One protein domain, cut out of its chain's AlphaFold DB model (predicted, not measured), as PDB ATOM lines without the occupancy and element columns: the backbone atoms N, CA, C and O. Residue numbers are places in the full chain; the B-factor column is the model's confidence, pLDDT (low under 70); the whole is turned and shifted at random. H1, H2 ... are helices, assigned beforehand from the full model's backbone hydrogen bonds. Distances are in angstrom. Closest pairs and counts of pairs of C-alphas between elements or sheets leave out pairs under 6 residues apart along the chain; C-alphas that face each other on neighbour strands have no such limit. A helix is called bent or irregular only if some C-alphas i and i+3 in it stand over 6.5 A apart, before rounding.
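AT A GLANCE: This is residues 110 to 206 of the 206 residues of an uncharacterized protein of Mycoplasma alkalescens 14918 (UniProt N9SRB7). Three helices run nearly along one another in a loose body, and a fourth sticks out from one end as a free arm that makes much of the length. H3 and H1 pack side by side and run the same way, H2 runs back the opposite way with just one part of it near the end of H3, and H4 with the last residues forms the arm, residues 189 to 206 standing free. The printed part has 97 residues with four named helices, H1, H2, H3 and H4 along the chain, and no named strand; the class is all helix. The whole is only just loose, close to extended, with a radius of gyration of the C-alphas of 18.4 A, and spans 67 by 23 by 17 A.

HOW THE PARTS SIT: Begin with H3, residues 164 to 184, the longest helix. Look from it to H1, residues 110 to 129: the two touch, and their closest C-alphas, those of Tyr 116 and Lys 171, are 5.2 A apart. They run the same way at a shallow tilt of 15 degrees. Look next at H2, residues 135 to 151, which only just touches H3, with 3 pairs of C-alphas within 8 A; the closest are those of Val 140 and Val 181, 6.6 A apart. H2 touches H3 with residues 140 to 144 alone, and H3 touches H2 with residues 181 to 184 alone. H2 and H3 form a helical hairpin, running opposite ways at a shallow tilt of 11 degrees. H4, residues 188 to 204, touches no helix, and H1 and H2 are apart. In H1, H3 and H4 each O i to N i+4 pair is within hydrogen-bond range; in H2 it is 11 of 13.

IN THESE COORDINATES: Find C-alpha 164 at (4.846, 20.292, 11.237); from there H3 runs 30.9 A to C-alpha 184. Find C-alpha 110 at (-1.277, 13.709, 8.331), where H1 begins; it is 28.3 A long. H2 measures 24.2 A; it has a kink of 32 degrees near residue 142 and is irregular, with C-alphas 136 and 139 lying 8.2 A apart. H4 runs 24.5 A and ends at C-alpha 204, at (-5.590, 2.640, 66.983).

THE WHOLE: Look at Asn 161 and Lys 206 for the two C-alphas farthest apart, 67.2 A. Without the residues that stand free, the body of 79 residues spans 40 by 22 by 16 A. The printed part has no cut and ends at residue 206, the chain's last. The link from H2 to H3, residues 152 to 163, is long; those from H1 to H2 and from H3 to H4 are tight. The mean pLDDT of the printed part is 79.3, and 23 residues are under 70, among them residues 153 to 157 and 185 to 195; the mean for H4 is 63.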
ATOM      1  N   ALA A 110      -0.186  14.636   8.042       86.50
ATOM      2  CA  ALA A 110      -1.277  13.709   8.331       86.50
ATOM      3  C   ALA A 110      -0.946  12.791   9.516       86.50
ATOM      4  O   ALA A 110      -1.753  12.662  10.430       86.50
ATOM      5  N   LYS A 111       0.262  12.210   9.549       88.94
ATOM      6  CA  LYS A 111       0.707  11.364  10.665       88.94
ATOM      7  C   LYS A 111       0.640  12.105  12.004       88.94
ATOM      8  O   LYS A 111       0.078  11.575  12.955       88.94
ATOM      9  N   LYS A 112       1.169  13.328  12.077       89.50
ATOM     10  CA  LYS A 112       1.150  14.119  13.317       89.50
ATOM     11  C   LYS A 112      -0.257  14.530  13.740       89.50
ATOM     12  O   LYS A 112      -0.563  14.515  14.927       89.50
ATOM     13  N   VAL A 113      -1.123  14.846  12.780       88.38
ATOM     14  CA  VAL A 113      -2.543  15.117  13.045       88.38
ATOM     15  C   VAL A 113      -3.236  13.872  13.608       88.38
ATOM     16  O   VAL A 113      -3.979  13.979  14.578       88.38
ATOM     17  N   PHE A 114      -2.950  12.679  13.079       87.69
ATOM     18  CA  PHE A 114      -3.457  11.432  13.664       87.69
ATOM     19  C   PHE A 114      -2.942  11.201  15.087       87.69
ATOM     20  O   PHE A 114      -3.722  10.822  15.954       87.69
ATOM     21  N   GLU A 115      -1.660  11.460  15.352       90.12
ATOM     22  CA  GLU A 115      -1.106  11.379  16.711       90.12
ATOM     23  C   GLU A 115      -1.782  12.372  17.669       90.12
ATOM     24  O   GLU A 115      -2.069  12.021  18.809       90.12
ATOM     25  N   TYR A 116      -2.068  13.593  17.210       88.12
ATOM     26  CA  TYR A 116      -2.833  14.580  17.972       88.12
ATOM     27  C   TYR A 116      -4.241  14.065  18.313       88.12
ATOM     28  O   TYR A 116      -4.653  14.111  19.472       88.12
ATOM     29  N   PHE A 117      -4.965  13.528  17.327       88.38
ATOM     30  CA  PHE A 117      -6.309  12.995  17.551       88.38
ATOM     31  C   PHE A 117      -6.322  11.750  18.438       88.38
ATOM     32  O   PHE A 117      -7.283  11.567  19.177       88.38
ATOM     33  N   ALA A 118      -5.269  10.931  18.418       88.69
ATOM     34  CA  ALA A 118      -5.137   9.809  19.343       88.69
ATOM     35  C   ALA A 118      -5.081  10.291  20.804       88.69
ATOM     36  O   ALA A 118      -5.831   9.793  21.637       88.69
ATOM     37  N   VAL A 119      -4.279  11.323  21.098       89.50
ATOM     38  CA  VAL A 119      -4.230  11.941  22.439       89.50
ATOM     39  C   VAL A 119      -5.594  12.506  22.834       89.50
ATOM     40  O   VAL A 119      -6.044  12.321  23.965       89.50
ATOM     41  N   TYR A 120      -6.257  13.203  21.908       89.12
ATOM     42  CA  TYR A 120      -7.580  13.768  22.152       89.12
ATOM     43  C   TYR A 120      -8.621  12.684  22.459       89.12
ATOM     44  O   TYR A 120      -9.377  12.824  23.419       89.12
ATOM     45  N   ASP A 121      -8.655  11.598  21.683       88.81
ATOM     46  CA  ASP A 121      -9.610  10.510  21.904       88.81
ATOM     47  C   ASP A 121      -9.328   9.766  23.216       88.81
ATOM     48  O   ASP A 121     -10.249   9.531  23.998       88.81
ATOM     49  N   ASP A 122      -8.058   9.495  23.532       90.00
ATOM     50  CA  ASP A 122      -7.656   8.920  24.821       90.00
ATOM     51  C   ASP A 122      -8.111   9.795  25.995       90.00
ATOM     52  O   ASP A 122      -8.601   9.293  27.014       90.00
ATOM     53  N   PHE A 123      -7.980  11.117  25.863       90.50
ATOM     54  CA  PHE A 123      -8.450  12.054  26.873       90.50
ATOM     55  C   PHE A 123      -9.974  12.075  26.986       90.50
ATOM     56  O   PHE A 123     -10.504  11.963  28.091       90.50
ATOM     57  N   ARG A 124     -10.689  12.144  25.859       88.81
ATOM     58  CA  ARG A 124     -12.154  12.069  25.813       88.81
ATOM     59  C   ARG A 124     -12.664  10.797  26.494       88.81
ATOM     60  O   ARG A 124     -13.560  10.862  27.332       88.81
ATOM     61  N   ASN A 125     -12.073   9.648  26.175       87.81
ATOM     62  CA  ASN A 125     -12.430   8.366  26.778       87.81
ATOM     63  C   ASN A 125     -12.144   8.355  28.288       87.81
ATOM     64  O   ASN A 125     -12.937   7.823  29.069       87.81
ATOM     65  N   TRP A 126     -11.048   8.983  28.722       89.19
ATOM     66  CA  TRP A 126     -10.745   9.153  30.142       89.19
ATOM     67  C   TRP A 126     -11.775  10.037  30.865       89.19
ATOM     68  O   TRP A 126     -12.227   9.654  31.945       89.19
ATOM     69  N   LEU A 127     -12.193  11.163  30.275       86.25
ATOM     70  CA  LEU A 127     -13.223  12.045  30.845       86.25
ATOM     71  C   LEU A 127     -14.551  11.305  31.045       86.25
ATOM     72  O   LEU A 127     -15.149  11.386  32.118       86.25
ATOM     73  N   LEU A 128     -14.972  10.530  30.038       85.00
ATOM     74  CA  LEU A 128     -16.183   9.706  30.103       85.00
ATOM     75  C   LEU A 128     -16.090   8.648  31.208       85.00
ATOM     76  O   LEU A 128     -17.029   8.465  31.978       85.00
ATOM     77  N   LYS A 129     -14.943   7.968  31.323       85.75
ATOM     78  CA  LYS A 129     -14.727   6.927  32.336       85.75
ATOM     79  C   LYS A 129     -14.764   7.469  33.768       85.75
ATOM     80  O   LYS A 129     -15.192   6.750  34.666       85.75
ATOM     81  N   ASN A 130     -14.303   8.699  33.985       83.31
ATOM     82  CA  ASN A 130     -14.234   9.313  35.317       83.31
ATOM     83  C   ASN A 130     -15.477  10.135  35.677       83.31
ATOM     84  O   ASN A 130     -15.481  10.775  36.724       83.31
ATOM     85  N   ASN A 131     -16.522  10.104  34.839       81.25
ATOM     86  CA  ASN A 131     -17.765  10.843  35.043       81.25
ATOM     87  C   ASN A 131     -17.499  12.313  35.409       81.25
ATOM     88  O   ASN A 131     -17.835  12.773  36.499       81.25
ATOM     89  N   ILE A 132     -16.840  13.050  34.507       81.75
ATOM     90  CA  ILE A 132     -16.441  14.447  34.756       81.75
ATOM     91  C   ILE A 132     -17.631  15.365  35.099       81.75
ATOM     92  O   ILE A 132     -17.455  16.412  35.713       81.75
ATOM     93  N   ASP A 133     -18.849  14.960  34.740       80.38
ATOM     94  CA  ASP A 133     -20.086  15.669  35.060       80.38
ATOM     95  C   ASP A 133     -20.555  15.513  36.514       80.38
ATOM     96  O   ASP A 133     -21.477  16.222  36.927       80.38
ATOM     97  N   ASP A 134     -19.933  14.629  37.298       80.00
ATOM     98  CA  ASP A 134     -20.216  14.482  38.724       80.00
ATOM     99  C   ASP A 134     -19.917  15.792  39.484       80.00
ATOM    100  O   ASP A 134     -18.854  16.390  39.278       80.00
ATOM    101  N   PRO A 135     -20.801  16.249  40.393       80.44
ATOM    102  CA  PRO A 135     -20.559  17.434  41.214       80.44
ATOM    103  C   PRO A 135     -19.218  17.437  41.963       80.44
ATOM    104  O   PRO A 135     -18.669  18.514  42.190       80.44
ATOM    105  N   ILE A 136     -18.672  16.265  42.323       79.56
ATOM    106  CA  ILE A 136     -17.361  16.159  42.988       79.56
ATOM    107  C   ILE A 136     -16.199  16.623  42.095       79.56
ATOM    108  O   ILE A 136     -15.165  17.046  42.602       79.56
ATOM    109  N   ASN A 137     -16.384  16.598  40.773       81.25
ATOM    110  CA  ASN A 137     -15.379  16.945  39.768       81.25
ATOM    111  C   ASN A 137     -15.567  18.361  39.197       81.25
ATOM    112  O   ASN A 137     -14.960  18.691  38.175       81.25
ATOM    113  N   LYS A 138     -16.397  19.209  39.824       83.88
ATOM    114  CA  LYS A 138     -16.785  20.531  39.298       83.88
ATOM    115  C   LYS A 138     -15.595  21.387  38.842       83.88
ATOM    116  O   LYS A 138     -15.643  21.931  37.742       83.88
ATOM    117  N   ASP A 139     -14.537  21.469  39.646       84.75
ATOM    118  CA  ASP A 139     -13.367  22.308  39.344       84.75
ATOM    119  C   ASP A 139     -12.600  21.792  38.116       84.75
ATOM    120  O   ASP A 139     -12.149  22.563  37.267       84.75
ATOM    121  N   VAL A 140     -12.502  20.467  37.978       86.31
ATOM    122  CA  VAL A 140     -11.858  19.830  36.825       86.31
ATOM    123  C   VAL A 140     -12.714  20.006  35.575       86.31
ATOM    124  O   VAL A 140     -12.193  20.343  34.513       86.31
ATOM    125  N   LYS A 141     -14.036  19.854  35.695       88.19
ATOM    126  CA  LYS A 141     -14.981  20.123  34.608       88.19
ATOM    127  C   LYS A 141     -14.868  21.559  34.099       88.19
ATOM    128  O   LYS A 141     -14.836  21.769  32.890       88.19
ATOM    129  N   GLU A 142     -14.772  22.540  34.995       90.25
ATOM    130  CA  GLU A 142     -14.610  23.948  34.619       90.25
ATOM    131  C   GLU A 142     -13.304  24.183  33.844       90.25
ATOM    132  O   GLU A 142     -13.319  24.826  32.793       90.25
ATOM    133  N   LYS A 143     -12.189  23.584  34.285       88.75
ATOM    134  CA  LYS A 143     -10.910  23.632  33.556       88.75
ATOM    135  C   LYS A 143     -10.991  22.995  32.171       88.75
ATOM    136  O   LYS A 143     -10.464  23.556  31.213       88.75
ATOM    137  N   VAL A 144     -11.636  21.834  32.061       89.81
ATOM    138  CA  VAL A 144     -11.834  21.130  30.784       89.81
ATOM    139  C   VAL A 144     -12.663  21.969  29.825       89.81
ATOM    140  O   VAL A 144     -12.234  22.170  28.692       89.81
ATOM    141  N   ASN A 145     -13.791  22.511  30.282       88.88
ATOM    142  CA  ASN A 145     -14.639  23.368  29.460       88.88
ATOM    143  C   ASN A 145     -13.881  24.607  28.988       88.88
ATOM    144  O   ASN A 145     -13.852  24.874  27.794       88.88
ATOM    145  N   LYS A 146     -13.169  25.289  29.891       90.12
ATOM    146  CA  LYS A 146     -12.355  26.455  29.537       90.12
ATOM    147  C   LYS A 146     -11.276  26.119  28.507       90.12
ATOM    148  O   LYS A 146     -11.065  26.871  27.561       90.12
ATOM    149  N   PHE A 147     -10.596  24.982  28.656       87.94
ATOM    150  CA  PHE A 147      -9.606  24.546  27.674       87.94
ATOM    151  C   PHE A 147     -10.247  24.238  26.316       87.94
ATOM    152  O   PHE A 147      -9.672  24.587  25.285       87.94
ATOM    153  N   ILE A 148     -11.424  23.605  26.295       84.00
ATOM    154  CA  ILE A 148     -12.169  23.338  25.059       84.00
ATOM    155  C   ILE A 148     -12.581  24.655  24.392       84.00
ATOM    156  O   ILE A 148     -12.280  24.852  23.218       84.00
ATOM    157  N   GLU A 149     -13.156  25.584  25.150       83.25
ATOM    158  CA  GLU A 149     -13.570  26.904  24.668       83.25
ATOM    159  C   GLU A 149     -12.390  27.671  24.046       83.25
ATOM    160  O   GLU A 149     -12.446  28.118  22.901       83.25
ATOM    161  N   GLU A 150     -11.261  27.750  24.756       83.12
ATOM    162  CA  GLU A 150     -10.082  28.503  24.313       83.12
ATOM    163  C   GLU A 150      -9.346  27.875  23.118       83.12
ATOM    164  O   GLU A 150      -8.593  28.568  22.430       83.12
ATOM    165  N   ASN A 151      -9.487  26.563  22.893       76.69
ATOM    166  CA  ASN A 151      -8.664  25.832  21.921       76.69
ATOM    167  C   ASN A 151      -9.460  25.162  20.790       76.69
ATOM    168  O   ASN A 151      -8.843  24.779  19.795       76.69
ATOM    169  N   PHE A 152     -10.785  25.023  20.913       70.69
ATOM    170  CA  PHE A 152     -11.627  24.260  19.982       70.69
ATOM    171  C   PHE A 152     -12.943  24.951  19.573       70.69
ATOM    172  O   PHE A 152     -13.341  24.763  18.423       70.69
ATOM    173  N   ASP A 153     -13.597  25.750  20.430       52.78
ATOM    174  CA  ASP A 153     -14.957  26.273  20.142       52.78
ATOM    175  C   ASP A 153     -15.033  27.290  18.994       52.78
ATOM    176  O   ASP A 153     -16.089  27.480  18.396       52.78
ATOM    177  N   ASP A 154     -13.906  27.871  18.589       53.12
ATOM    178  CA  ASP A 154     -13.855  28.806  17.462       53.12
ATOM    179  C   ASP A 154     -13.627  28.135  16.089       53.12
ATOM    180  O   ASP A 154     -13.479  28.830  15.081       53.12
ATOM    181  N   GLY A 155     -13.535  26.801  16.008       53.34
ATOM    182  CA  GLY A 155     -13.332  26.090  14.733       53.34
ATOM    183  C   GLY A 155     -11.971  26.338  14.049       53.34
ATOM    184  O   GLY A 155     -11.813  26.059  12.863       53.34
ATOM    185  N   LYS A 156     -10.976  26.863  14.777       58.19
ATOM    186  CA  LYS A 156      -9.721  27.422  14.225       58.19
ATOM    187  C   LYS A 156      -8.521  26.475  14.148       58.19
ATOM    188  O   LYS A 156      -7.426  26.940  13.826       58.19
ATOM    189  N   ILE A 157      -8.662  25.177  14.429       68.38
ATOM    190  CA  ILE A 157      -7.541  24.251  14.193       68.38
ATOM    191  C   ILE A 157      -7.457  23.949  12.695       68.38
ATOM    192  O   ILE A 157      -7.938  22.933  12.197       68.38
ATOM    193  N   ASP A 158      -6.836  24.872  11.969       74.50
ATOM    194  CA  ASP A 158      -6.592  24.745  10.544       74.50
ATOM    195  C   ASP A 158      -5.259  24.035  10.286       74.50
ATOM    196  O   ASP A 158      -4.223  24.636   9.983       74.50
ATOM    197  N   PHE A 159      -5.299  22.706  10.389       75.75
ATOM    198  CA  PHE A 159      -4.145  21.860  10.103       75.75
ATOM    199  C   PHE A 159      -3.624  21.991   8.664       75.75
ATOM    200  O   PHE A 159      -2.474  21.623   8.409       75.75
ATOM    201  N   ASN A 160      -4.416  22.528   7.725       72.56
ATOM    202  CA  ASN A 160      -3.944  22.760   6.359       72.56
ATOM    203  C   ASN A 160      -2.899  23.880   6.316       72.56
ATOM    204  O   ASN A 160      -1.959  23.816   5.523       72.56
ATOM    205  N   ASN A 161      -3.012  24.859   7.216       79.88
ATOM    206  CA  ASN A 161      -2.137  26.026   7.275       79.88
ATOM    207  C   ASN A 161      -1.045  25.955   8.346       79.88
ATOM    208  O   ASN A 161      -0.203  26.857   8.421       79.88
ATOM    209  N   PHE A 162      -1.025  24.883   9.134       85.25
ATOM    210  CA  PHE A 162      -0.015  24.643  10.159       85.25
ATOM    211  C   PHE A 162       1.247  24.019   9.576       85.25
ATOM    212  O   PHE A 162       1.197  23.164   8.686       85.25
ATOM    213  N   SER A 163       2.405  24.415  10.102       87.06
ATOM    214  CA  SER A 163       3.648  23.678   9.884       87.06
ATOM    215  C   SER A 163       3.667  22.378  10.701       87.06
ATOM    216  O   SER A 163       2.845  22.161  11.590       87.06
ATOM    217  N   LEU A 164       4.632  21.494  10.420       87.19
ATOM    218  CA  LEU A 164       4.846  20.292  11.237       87.19
ATOM    219  C   LEU A 164       5.143  20.623  12.708       87.19
ATOM    220  O   LEU A 164       4.803  19.816  13.572       87.19
ATOM    221  N   ASP A 165       5.770  21.767  12.972       89.31
ATOM    222  CA  ASP A 165       6.136  22.211  14.318       89.31
ATOM    223  C   ASP A 165       4.933  22.808  15.051       89.31
ATOM    224  O   ASP A 165       4.799  22.647  16.261       89.31
ATOM    225  N   ASP A 166       4.023  23.469  14.330       89.25
ATOM    226  CA  ASP A 166       2.785  23.992  14.919       89.25
ATOM    227  C   ASP A 166       1.877  22.847  15.382       89.25
ATOM    228  O   ASP A 166       1.306  22.911  16.471       89.25
ATOM    229  N   ILE A 167       1.805  21.761  14.600       89.06
ATOM    230  CA  ILE A 167       1.072  20.547  14.988       89.06
ATOM    231  C   ILE A 167       1.678  19.936  16.260       89.06
ATOM    232  O   ILE A 167       0.935  19.601  17.183       89.06
ATOM    233  N   ASP A 168       3.010  19.833  16.344       90.50
ATOM    234  CA  ASP A 168       3.687  19.325  17.547       90.50
ATOM    235  C   ASP A 168       3.407  20.200  18.766       90.50
ATOM    236  O   ASP A 168       3.043  19.682  19.816       90.50
ATOM    237  N   LYS A 169       3.498  21.527  18.633       90.62
ATOM    238  CA  LYS A 169       3.199  22.452  19.736       90.62
ATOM    239  C   LYS A 169       1.765  22.296  20.235       90.62
ATOM    240  O   LYS A 169       1.538  22.306  21.445       90.62
ATOM    241  N   HIS A 170       0.802  22.140  19.327       88.00
ATOM    242  CA  HIS A 170      -0.593  21.896  19.696       88.00
ATOM    243  C   HIS A 170      -0.771  20.555  20.416       88.00
ATOM    244  O   HIS A 170      -1.467  20.492  21.430       88.00
ATOM    245  N   LYS A 171      -0.111  19.499  19.933       90.69
ATOM    246  CA  LYS A 171      -0.091  18.182  20.583       90.69
ATOM    247  C   LYS A 171       0.549  18.240  21.968       90.69
ATOM    248  O   LYS A 171      -0.011  17.693  22.910       90.69
ATOM    249  N   ASP A 172       1.666  18.940  22.126       92.38
ATOM    250  CA  ASP A 172       2.350  19.093  23.411       92.38
ATOM    251  C   ASP A 172       1.521  19.900  24.410       92.38
ATOM    252  O   ASP A 172       1.476  19.558  25.592       92.38
ATOM    253  N   LYS A 173       0.834  20.950  23.945       90.94
ATOM    254  CA  LYS A 173      -0.107  21.716  24.770       90.94
ATOM    255  C   LYS A 173      -1.241  20.822  25.273       90.94
ATOM    256  O   LYS A 173      -1.532  20.843  26.465       90.94
ATOM    257  N   LEU A 174      -1.833  20.019  24.384       91.62
ATOM    258  CA  LEU A 174      -2.866  19.053  24.754       91.62
ATOM    259  C   LEU A 174      -2.324  18.022  25.750       91.62
ATOM    260  O   LEU A 174      -2.915  17.851  26.804       91.62
ATOM    261  N   ASN A 175      -1.180  17.393  25.476       92.75
ATOM    262  CA  ASN A 175      -0.571  16.409  26.377       92.75
ATOM    263  C   ASN A 175      -0.335  16.972  27.782       92.75
ATOM    264  O   ASN A 175      -0.709  16.342  28.764       92.75
ATOM    265  N   LYS A 176       0.253  18.170  27.889       93.19
ATOM    266  CA  LYS A 176       0.487  18.816  29.188       93.19
ATOM    267  C   LYS A 176      -0.815  19.047  29.947       93.19
ATOM    268  O   LYS A 176      -0.882  18.734  31.130       93.19
ATOM    269  N   PHE A 177      -1.839  19.541  29.254       92.62
ATOM    270  CA  PHE A 177      -3.157  19.751  29.843       92.62
ATOM    271  C   PHE A 177      -3.798  18.437  30.311       92.62
ATOM    272  O   PHE A 177      -4.327  18.360  31.415       92.62
ATOM    273  N   VAL A 178      -3.711  17.383  29.495       91.44
ATOM    274  CA  VAL A 178      -4.230  16.051  29.831       91.44
ATOM    275  C   VAL A 178      -3.559  15.499  31.085       91.44
ATOM    276  O   VAL A 178      -4.253  14.994  31.964       91.44
ATOM    277  N   GLU A 179      -2.236  15.597  31.190       90.56
ATOM    278  CA  GLU A 179      -1.495  15.137  32.369       90.56
ATOM    279  C   GLU A 179      -1.850  15.946  33.626       90.56
ATOM    280  O   GLU A 179      -2.074  15.361  34.686       90.56
ATOM    281  N   GLU A 180      -1.975  17.271  33.503       89.56
ATOM    282  CA  GLU A 180      -2.416  18.151  34.592       89.56
ATOM    283  C   GLU A 180      -3.798  17.725  35.112       89.56
ATOM    284  O   GLU A 180      -3.937  17.363  36.280       89.56
ATOM    285  N   VAL A 181      -4.790  17.639  34.224       88.88
ATOM    286  CA  VAL A 181      -6.169  17.254  34.565       88.88
ATOM    287  C   VAL A 181      -6.247  15.851  35.169       88.88
ATOM    288  O   VAL A 181      -6.941  15.633  36.166       88.88
ATOM    289  N   LYS A 182      -5.515  14.884  34.602       87.19
ATOM    290  CA  LYS A 182      -5.469  13.514  35.131       87.19
ATOM    291  C   LYS A 182      -4.866  13.448  36.531       87.19
ATOM    292  O   LYS A 182      -5.277  12.601  37.317       87.19
ATOM    293  N   SER A 183      -3.908  14.316  36.848       83.31
ATOM    294  CA  SER A 183      -3.264  14.348  38.165       83.31
ATOM    295  C   SER A 183      -4.161  14.915  39.273       83.31
ATOM    296  O   SER A 183      -3.986  14.564  40.444       83.31
ATOM    297  N   GLU A 184      -5.128  15.758  38.906       79.62
ATOM    298  CA  GLU A 184      -6.077  16.385  39.832       79.62
ATOM    299  C   GLU A 184      -7.189  15.425  40.253       79.62
ATOM    300  O   GLU A 184      -7.570  15.390  41.425       79.62
ATOM    301  N   ILE A 185      -7.640  14.564  39.338       69.38
ATOM    302  CA  ILE A 185      -8.518  13.441  39.673       69.38
ATOM    303  C   ILE A 185      -7.648  12.273  40.147       69.38
ATOM    304  O   ILE A 185      -7.386  11.310  39.425       69.38
ATOM    305  N   LYS A 186      -7.184  12.343  41.400       57.44
ATOM    306  CA  LYS A 186      -6.655  11.153  42.077       57.44
ATOM    307  C   LYS A 186      -7.810  10.190  42.304       57.44
ATOM    308  O   LYS A 186      -8.752  10.525  43.015       57.44
ATOM    309  N   ASP A 187      -7.696   9.028  41.661       55.16
ATOM    310  CA  ASP A 187      -8.587   7.868  41.714       55.16
ATOM    311  C   ASP A 187      -9.498   7.888  42.961       55.16
ATOM    312  O   ASP A 187      -8.982   7.845  44.085       55.16
ATOM    313  N   PRO A 188     -10.832   7.957  42.808       55.84
ATOM    314  CA  PRO A 188     -11.771   7.936  43.927       55.84
ATOM    315  C   PRO A 188     -11.498   6.784  44.904       55.84
ATOM    316  O   PRO A 188     -11.653   6.958  46.111       55.84
ATOM    317  N   LYS A 189     -10.979   5.647  44.410       53.31
ATOM    318  CA  LYS A 189     -10.547   4.520  45.250       53.31
ATOM    319  C   LYS A 189      -9.341   4.843  46.121       53.31
ATOM    320  O   LYS A 189      -9.241   4.320  47.223       53.31
ATOM    321  N   LEU A 190      -8.414   5.679  45.659       51.12
ATOM    322  CA  LEU A 190      -7.264   6.119  46.446       51.12
ATOM    323  C   LEU A 190      -7.701   7.085  47.551       51.12
ATOM    324  O   LEU A 190      -7.228   6.962  48.675       51.12
ATOM    325  N   ASN A 191      -8.643   7.989  47.270       55.47
ATOM    326  CA  ASN A 191      -9.225   8.858  48.296       55.47
ATOM    327  C   ASN A 191     -10.038   8.058  49.323       55.47
ATOM    328  O   ASN A 191      -9.929   8.308  50.523       55.47
ATOM    329  N   GLU A 192     -10.780   7.044  48.879       57.41
ATOM    330  CA  GLU A 192     -11.479   6.106  49.758       57.41
ATOM    331  C   GLU A 192     -10.492   5.274  50.602       57.41
ATOM    332  O   GLU A 192     -10.652   5.166  51.816       57.41
ATOM    333  N   LEU A 193      -9.406   4.762  50.007       56.41
ATOM    334  CA  LEU A 193      -8.339   4.037  50.709       56.41
ATOM    335  C   LEU A 193      -7.596   4.919  51.722       56.41
ATOM    336  O   LEU A 193      -7.338   4.469  52.836       56.41
ATOM    337  N   VAL A 194      -7.273   6.166  51.372       61.25
ATOM    338  CA  VAL A 194      -6.595   7.130  52.258       61.25
ATOM    339  C   VAL A 194      -7.516   7.570  53.397       61.25
ATOM    340  O   VAL A 194      -7.064   7.673  54.540       61.25
ATOM    341  N   SER A 195      -8.805   7.777  53.120       62.62
ATOM    342  CA  SER A 195      -9.821   8.081  54.134       62.62
ATOM    343  C   SER A 195     -10.000   6.912  55.108       62.62
ATOM    344  O   SER A 195      -9.897   7.086  56.326       62.62
ATOM    345  N   ASN A 196     -10.141   5.691  54.582       70.00
ATOM    346  CA  ASN A 196     -10.275   4.470  55.377       70.00
ATOM    347  C   ASN A 196      -9.015   4.164  56.202       70.00
ATOM    348  O   ASN A 196      -9.119   3.787  57.371       70.00
ATOM    349  N   ALA A 197      -7.821   4.361  55.635       64.38
ATOM    350  CA  ALA A 197      -6.554   4.205  56.350       64.38
ATOM    351  C   ALA A 197      -6.397   5.250  57.469       64.38
ATOM    352  O   ALA A 197      -6.000   4.907  58.583       64.38
ATOM    353  N   SER A 198      -6.763   6.506  57.201       67.06
ATOM    354  CA  SER A 198      -6.710   7.601  58.179       67.06
ATOM    355  C   SER A 198      -7.711   7.418  59.324       67.06
ATOM    356  O   SER A 198      -7.406   7.756  60.467       67.06
ATOM    357  N   SER A 199      -8.893   6.860  59.037       71.06
ATOM    358  CA  SER A 199      -9.902   6.513  60.046       71.06
ATOM    359  C   SER A 199      -9.404   5.405  60.983       71.06
ATOM    360  O   SER A 199      -9.384   5.590  62.199       71.06
ATOM    361  N   LYS A 200      -8.875   4.305  60.424       75.25
ATOM    362  CA  LYS A 200      -8.294   3.198  61.208       75.25
ATOM    363  C   LYS A 200      -7.123   3.631  62.090       75.25
ATOM    364  O   LYS A 200      -7.015   3.188  63.227       75.25
ATOM    365  N   LEU A 201      -6.252   4.515  61.600       67.31
ATOM    366  CA  LEU A 201      -5.136   5.054  62.389       67.31
ATOM    367  C   LEU A 201      -5.610   5.839  63.622       67.31
ATOM    368  O   LEU A 201      -4.995   5.742  64.679       67.31
ATOM    369  N   LYS A 202      -6.716   6.586  63.510       72.88
ATOM    370  CA  LYS A 202      -7.306   7.325  64.640       72.88
ATOM    371  C   LYS A 202      -7.967   6.418  65.677       72.88
ATOM    372  O   LYS A 202      -8.002   6.794  66.842       72.88
ATOM    373  N   GLU A 203      -8.487   5.261  65.273       69.88
ATOM    374  CA  GLU A 203      -9.013   4.256  66.206       69.88
ATOM    375  C   GLU A 203      -7.898   3.548  66.980       69.88
ATOM    376  O   GLU A 203      -8.070   3.276  68.160       69.88
ATOM    377  N   ILE A 204      -6.748   3.296  66.346       65.69
ATOM    378  CA  ILE A 204      -5.590   2.640  66.983       65.69
ATOM    379  C   ILE A 204      -4.872   3.568  67.982       65.69
ATOM    380  O   ILE A 204      -4.226   3.093  68.911       65.69
ATOM    381  N   LEU A 205      -4.953   4.888  67.786       55.50
ATOM    382  CA  LEU A 205      -4.298   5.900  68.627       55.50
ATOM    383  C   LEU A 205      -5.160   6.398  69.808       55.50
ATOM    384  O   LEU A 205      -4.745   7.335  70.492       55.50
ATOM    385  N   LYS A 206      -6.344   5.818  70.032       45.56
ATOM    386  CA  LYS A 206      -7.189   6.042  71.217       45.56
ATOM    387  C   LYS A 206      -7.003   4.920  72.229       45.56
ATOM    388  O   LYS A 206      -7.074   5.242  73.435       45.56
TER     389      LYS A 206